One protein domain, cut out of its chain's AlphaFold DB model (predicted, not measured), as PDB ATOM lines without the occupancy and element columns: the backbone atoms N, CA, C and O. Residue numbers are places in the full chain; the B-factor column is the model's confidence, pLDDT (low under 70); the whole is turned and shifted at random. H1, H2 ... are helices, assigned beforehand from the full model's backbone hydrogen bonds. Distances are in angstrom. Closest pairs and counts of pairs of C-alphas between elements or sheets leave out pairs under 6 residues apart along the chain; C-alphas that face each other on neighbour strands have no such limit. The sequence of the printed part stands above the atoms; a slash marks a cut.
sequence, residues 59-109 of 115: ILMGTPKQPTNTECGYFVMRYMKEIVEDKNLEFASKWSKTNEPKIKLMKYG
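What this domain is: This is residues 59 to 109 of the 115 residues of the protein "ULP_PROTEASE domain-containing protein" of Prunus persica (UniProt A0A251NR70). This is a loose piece with little regular structure: an unnamed stretch, residues 59 to 71, leads through a turn into one longer helix, H1, which runs back, and the short helix H2 follows near the far end of H1. A long tail leaves H2, and its residues 104 to 109 stick out. The printed part has 51 residues, 19 of them in the named helices H1 and H2, in that order, with no named strand; the class is all helix. The radius of gyration of the C-alphas is 13.4 A and the spans are 32 by 31 by 26 A.

Where its parts are: H1, residues 72 to 85, begins at C-alpha 72 (184.607, 160.596, 220.552) and is 20.0 A long. H2, residues 91 to 95, ends at C-alpha 95 (179.150, 175.296, 214.558).

How they stand to each other: H1 and H2, joined by a tight link, are close but not clearly touching; their closest C-alphas, of Ile 83 and Phe 91, are 6.4 A apart. In both helices every O i to N i+4 pair is within hydrogen-bond range.

The domain as a whole: The C-alphas farthest apart, of Glu 85 and Gly 109, are 36.1 A apart. The printed part has no cut. The pLDDT is under 70 at residues 67, 69 to 70 and 97 to 109.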
ATOM      1  N   ILE A  59     182.089 171.152 206.399       74.56
ATOM      2  CA  ILE A  59     182.948 170.995 207.572       74.56
ATOM      3  C   ILE A  59     182.575 172.099 208.562       74.56
ATOM      4  O   ILE A  59     182.662 173.287 208.244       74.56
ATOM      5  N   LEU A  60     182.135 171.707 209.754       80.50
ATOM      6  CA  LEU A  60     181.743 172.624 210.820       80.50
ATOM      7  C   LEU A  60     182.974 172.971 211.666       80.50
ATOM      8  O   LEU A  60     183.288 172.290 212.638       80.50
ATOM      9  N   MET A  61     183.703 174.011 211.264       73.56
ATOM     10  CA  MET A  61     185.003 174.379 211.850       73.56
ATOM     11  C   MET A  61     184.942 174.783 213.327       73.56
ATOM     12  O   MET A  61     185.949 174.695 214.020       73.56
ATOM     13  N   GLY A  62     183.777 175.206 213.821       78.12
ATOM     14  CA  GLY A  62     183.580 175.512 215.235       78.12
ATOM     15  C   GLY A  62     183.480 174.266 216.117       78.12
ATOM     16  O   GLY A  62     183.431 174.403 217.337       78.12
ATOM     17  N   THR A  63     183.406 173.061 215.532       78.94
ATOM     18  CA  THR A  63     183.349 171.823 216.318       78.94
ATOM     19  C   THR A  63     184.652 171.640 217.105       78.94
ATOM     20  O   THR A  63     185.735 171.716 216.522       78.94
ATOM     21  N   PRO A  64     184.587 171.441 218.435       76.25
ATOM     22  CA  PRO A  64     185.773 171.256 219.256       76.25
ATOM     23  C   PRO A  64     186.595 170.079 218.742       76.25
ATOM     24  O   PRO A  64     186.080 168.982 218.525       76.25
ATOM     25  N   LYS A  65     187.896 170.322 218.562       72.69
ATOM     26  CA  LYS A  65     188.836 169.279 218.178       72.69
ATOM     27  C   LYS A  65     188.906 168.267 219.313       72.69
ATOM     28  O   LYS A  65     189.158 168.630 220.459       72.69
ATOM     29  N   GLN A  66     188.666 167.008 218.983       71.44
ATOM     30  CA  GLN A  66     188.673 165.941 219.970       71.44
ATOM     31  C   GLN A  66     190.100 165.777 220.515       71.44
ATOM     32  O   GLN A  66     191.017 165.562 219.716       71.44
ATOM     33  N   PRO A  67     190.311 165.910 221.836       68.50
ATOM     34  CA  PRO A  67     191.649 165.860 222.421       68.50
ATOM     35  C   PRO A  67     192.221 164.438 222.395       68.50
ATOM     36  O   PRO A  67     193.429 164.262 222.262       68.50
ATOM     37  N   THR A  68     191.355 163.422 222.470       72.62
ATOM     38  CA  THR A  68     191.708 162.000 222.392       72.62
ATOM     39  C   THR A  68     190.671 161.218 221.577       72.62
ATOM     40  O   THR A  68     189.579 161.708 221.273       72.62
ATOM     41  N   ASN A  69     191.006 159.979 221.213       67.94
ATOM     42  CA  ASN A  69     190.095 159.051 220.536       67.94
ATOM     43  C   ASN A  69     189.009 158.479 221.467       67.94
ATOM     44  O   ASN A  69     187.949 158.093 220.980       67.94
ATOM     45  N   THR A  70     189.221 158.460 222.784       69.25
ATOM     46  CA  THR A  70     188.284 157.860 223.753       69.25
ATOM     47  C   THR A  70     187.047 158.727 224.005       69.25
ATOM     48  O   THR A  70     185.960 158.211 224.250       69.25
ATOM     49  N   GLU A  71     187.158 160.050 223.871       71.44
ATOM     50  CA  GLU A  71     186.041 160.979 224.109       71.44
ATOM     51  C   GLU A  71     185.099 161.126 222.904       71.44
ATOM     52  O   GLU A  71     184.087 161.827 222.984       71.44
ATOM     53  N   CYS A  72     185.394 160.461 221.778       74.75
ATOM     54  CA  CYS A  72     184.607 160.596 220.552       74.75
ATOM     55  C   CYS A  72     183.123 160.279 220.735       74.75
ATOM     56  O   CYS A  72     182.278 161.011 220.216       74.75
ATOM     57  N   GLY A  73     182.807 159.271 221.549       74.94
ATOM     58  CA  GLY A  73     181.432 158.915 221.877       74.94
ATOM     59  C   GLY A  73     180.672 160.058 222.552       74.94
ATOM     60  O   GLY A  73     179.521 160.310 222.202       74.94
ATOM     61  N   TYR A  74     181.310 160.805 223.461       80.56
ATOM     62  CA  TYR A  74     180.673 161.927 224.162       80.56
ATOM     63  C   TYR A  74     180.298 163.059 223.203       80.56
ATOM     64  O   TYR A  74     179.170 163.559 223.241       80.56
ATOM     65  N   PHE A  75     181.207 163.426 222.296       82.12
ATOM     66  CA  PHE A  75     180.935 164.449 221.287       82.12
ATOM     67  C   PHE A  75     179.840 164.003 220.311       82.12
ATOM     68  O   PHE A  75     178.919 164.776 220.059       82.12
ATOM     69  N   VAL A  76     179.870 162.752 219.837       83.00
ATOM     70  CA  VAL A  76     178.815 162.198 218.967       83.00
ATOM     71  C   VAL A  76     177.454 162.227 219.661       83.00
ATOM     72  O   VAL A  76     176.497 162.743 219.087       83.00
ATOM     73  N   MET A  77     177.355 161.745 220.903       85.38
ATOM     74  CA  MET A  77     176.100 161.759 221.665       85.38
ATOM     75  C   MET A  77     175.591 163.184 221.897       85.38
ATOM     76  O   MET A  77     174.403 163.454 221.709       85.38
ATOM     77  N   ARG A  78     176.485 164.115 222.248       85.75
ATOM     78  CA  ARG A  78     176.151 165.535 222.393       85.75
ATOM     79  C   ARG A  78     175.608 166.115 221.089       85.75
ATOM     80  O   ARG A  78     174.572 166.770 221.120       85.75
ATOM     81  N   TYR A  79     176.270 165.874 219.956       87.00
ATOM     82  CA  TYR A  79     175.811 166.381 218.662       87.00
ATOM     83  C   TYR A  79     174.482 165.760 218.243       87.00
ATOM     84  O   TYR A  79     173.605 166.489 217.799       87.00
ATOM     85  N   MET A  80     174.293 164.452 218.432       89.19
ATOM     86  CA  MET A  80     173.017 163.790 218.141       89.19
ATOM     87  C   MET A  80     171.880 164.384 218.970       89.19
ATOM     88  O   MET A  80     170.821 164.685 218.422       89.19
ATOM     89  N   LYS A  81     172.116 164.625 220.265       87.19
ATOM     90  CA  LYS A  81     171.152 165.313 221.125       87.19
ATOM     91  C   LYS A  81     170.844 166.721 220.606       87.19
ATOM     92  O   LYS A  81     169.679 167.039 220.401       87.19
ATOM     93  N   GLU A  82     171.873 167.528 220.337       88.75
ATOM     94  CA  GLU A  82     171.706 168.894 219.821       88.75
ATOM     95  C   GLU A  82     170.948 168.921 218.480       88.75
ATOM     96  O   GLU A  82     170.114 169.795 218.288       88.75
ATOM     97  N   ILE A  83     171.186 167.963 217.576       89.56
ATOM     98  CA  ILE A  83     170.496 167.857 216.278       89.56
ATOM     99  C   ILE A  83     169.022 167.473 216.452       89.56
ATOM    100  O   ILE A  83     168.163 168.031 215.777       89.56
ATOM    101  N   VAL A  84     168.717 166.518 217.336       90.06
ATOM    102  CA  VAL A  84     167.332 166.081 217.589       90.06
ATOM    103  C   VAL A  84     166.520 167.184 218.273       90.06
ATOM    104  O   VAL A  84     165.330 167.339 217.995       90.06
ATOM    105  N   GLU A  85     167.155 167.963 219.148       91.12
ATOM    106  CA  GLU A  85     166.527 169.088 219.849       91.12
ATOM    107  C   GLU A  85     166.438 170.366 218.986       91.12
ATOM    108  O   GLU A  85     165.641 171.257 219.297       91.12
ATOM    109  N   ASP A  86     167.197 170.460 217.887       90.50
ATOM    110  CA  ASP A  86     167.243 171.622 216.992       90.50
ATOM    111  C   ASP A  86     166.006 171.729 216.084       90.50
ATOM    112  O   ASP A  86     165.988 171.331 214.917       90.50
ATOM    113  N   LYS A  87     164.947 172.333 216.629       90.00
ATOM    114  CA  LYS A  87     163.694 172.595 215.901       90.00
ATOM    115  C   LYS A  87     163.824 173.686 214.829       90.00
ATOM    116  O   LYS A  87     163.003 173.716 213.914       90.00
ATOM    117  N   ASN A  88     164.827 174.560 214.936       88.06
ATOM    118  CA  ASN A  88     164.987 175.741 214.081       88.06
ATOM    119  C   ASN A  88     166.043 175.556 212.974       88.06
ATOM    120  O   ASN A  88     166.213 176.451 212.148       88.06
ATOM    121  N   LEU A  89     166.712 174.395 212.915       81.62
ATOM    122  CA  LEU A  89     167.802 174.088 211.976       81.62
ATOM    123  C   LEU A  89     169.022 175.022 212.135       81.62
ATOM    124  O   LEU A  89     169.710 175.349 211.162       81.62
ATOM    125  N   GLU A  90     169.301 175.455 213.364       85.44
ATOM    126  CA  GLU A  90     170.395 176.367 213.710       85.44
ATOM    127  C   GLU A  90     171.723 175.656 214.020       85.44
ATOM    128  O   GLU A  90     172.764 176.316 214.117       85.44
ATOM    129  N   PHE A  91     171.737 174.324 214.119       85.75
ATOM    130  CA  PHE A  91     172.915 173.520 214.460       85.75
ATOM    131  C   PHE A  91     174.120 173.845 213.567       85.75
ATOM    132  O   PHE A  91     175.222 174.106 214.055       85.75
ATOM    133  N   ALA A  92     173.913 173.893 212.248       82.31
ATOM    134  CA  ALA A  92     174.981 174.206 211.303       82.31
ATOM    135  C   ALA A  92     175.520 175.633 211.502       82.31
ATOM    136  O   ALA A  92     176.725 175.857 211.426       82.31
ATOM    137  N   SER A  93     174.645 176.595 211.800       82.69
ATOM    138  CA  SER A  93     175.017 177.995 212.041       82.69
ATOM    139  C   SER A  93     175.769 178.183 213.359       82.69
ATOM    140  O   SER A  93     176.686 179.000 213.432       82.69
ATOM    141  N   LYS A  94     175.429 177.401 214.389       84.12
ATOM    142  CA  LYS A  94     176.130 177.378 215.678       84.12
ATOM    143  C   LYS A  94     177.591 176.953 215.518       84.12
ATOM    144  O   LYS A  94     178.480 177.582 216.086       84.12
ATOM    145  N   TRP A  95     177.833 175.918 214.716       82.88
ATOM    146  CA  TRP A  95     179.150 175.296 214.558       82.88
ATOM    147  C   TRP A  95     179.922 175.751 213.303       82.88
ATOM    148  O   TRP A  95     181.025 175.269 213.044       82.88
ATOM    149  N   SER A  96     179.387 176.692 212.520       76.06
ATOM    150  CA  SER A  96     180.054 177.233 211.325       76.06
ATOM    151  C   SER A  96     181.100 178.316 211.616       76.06
ATOM    152  O   SER A  96     181.893 178.646 210.735       76.06
ATOM    153  N   LYS A  97     181.126 178.894 212.825       67.31
ATOM    154  CA  LYS A  97     181.975 180.051 213.144       67.31
ATOM    155  C   LYS A  97     183.443 179.655 213.348       67.31
ATOM    156  O   LYS A  97     183.771 179.090 214.383       67.31
ATOM    157  N   THR A  98     184.312 180.004 212.392       53.12
ATOM    158  CA  THR A  98     185.634 180.663 212.565       53.12
ATOM    159  C   THR A  98     186.109 181.178 211.191       53.12
ATOM    160  O   THR A  98     185.913 180.513 210.175       53.12
ATOM    161  N   ASN A  99     186.688 182.383 211.150       53.31
ATOM    162  CA  ASN A  99     187.289 183.000 209.964       53.31
ATOM    163  C   ASN A  99     188.589 182.270 209.572       53.31
ATOM    164  O   ASN A  99     189.583 182.509 210.239       53.31
ATOM    165  N   GLU A 100     188.594 181.422 208.530       44.00
ATOM    166  CA  GLU A 100     189.763 181.108 207.665       44.00
ATOM    167  C   GLU A 100     189.380 180.177 206.479       44.00
ATOM    168  O   GLU A 100     188.246 179.687 206.440       44.00
ATOM    169  N   PRO A 101     190.209 180.041 205.414       38.78
ATOM    170  CA  PRO A 101     189.726 179.977 204.039       38.78
ATOM    171  C   PRO A 101     189.001 178.679 203.700       38.78
ATOM    172  O   PRO A 101     189.384 177.583 204.099       38.78
ATOM    173  N   LYS A 102     187.971 178.831 202.858       40.16
ATOM    174  CA  LYS A 102     187.225 177.754 202.204       40.16
ATOM    175  C   LYS A 102     188.211 176.745 201.616       40.16
ATOM    176  O   LYS A 102     188.740 176.970 200.526       40.16
ATOM    177  N   ILE A 103     188.428 175.625 202.305       42.53
ATOM    178  CA  ILE A 103     189.087 174.469 201.709       42.53
ATOM    179  C   ILE A 103     188.203 174.088 200.524       42.53
ATOM    180  O   ILE A 103     187.081 173.603 200.694       42.53
ATOM    181  N   LYS A 104     188.668 174.389 199.304       32.56
ATOM    182  CA  LYS A 104     188.096 173.819 198.087       32.56
ATOM    183  C   LYS A 104     188.170 172.314 198.296       32.56
ATOM    184  O   LYS A 104     189.261 171.756 198.226       32.56
ATOM    185  N   LEU A 105     187.034 171.666 198.567       36.50
ATOM    186  CA  LEU A 105     186.942 170.224 198.407       36.50
ATOM    187  C   LEU A 105     187.408 169.944 196.978       36.50
ATOM    188  O   LEU A 105     186.733 170.313 196.011       36.50
ATOM    189  N   MET A 106     188.592 169.342 196.856       29.36
ATOM    190  CA  MET A 106     188.971 168.646 195.643       29.36
ATOM    191  C   MET A 106     187.797 167.737 195.313       29.36
ATOM    192  O   MET A 106     187.345 166.943 196.140       29.36
ATOM    193  N   LYS A 107     187.246 167.937 194.115       34.25
ATOM    194  CA  LYS A 107     186.300 167.009 193.521       34.25
ATOM    195  C   LYS A 107     186.968 165.642 193.625       34.25
ATOM    196  O   LYS A 107     187.972 165.430 192.953       34.25
ATOM    197  N   TYR A 108     186.446 164.744 194.458       32.06
ATOM    198  CA  TYR A 108     186.758 163.324 194.335       32.06
ATOM    199  C   TYR A 108     186.151 162.874 193.004       32.06
ATOM    200  O   TYR A 108     185.011 162.417 192.913       32.06
ATOM    201  N   GLY A 109     186.905 163.151 191.942       29.59
ATOM    202  CA  GLY A 109     186.796 162.508 190.658       29.59
ATOM    203  C   GLY A 109     187.198 161.064 190.876       29.59
ATOM    204  O   GLY A 109     188.322 160.760 191.258       29.59
TER     205      GLY A 109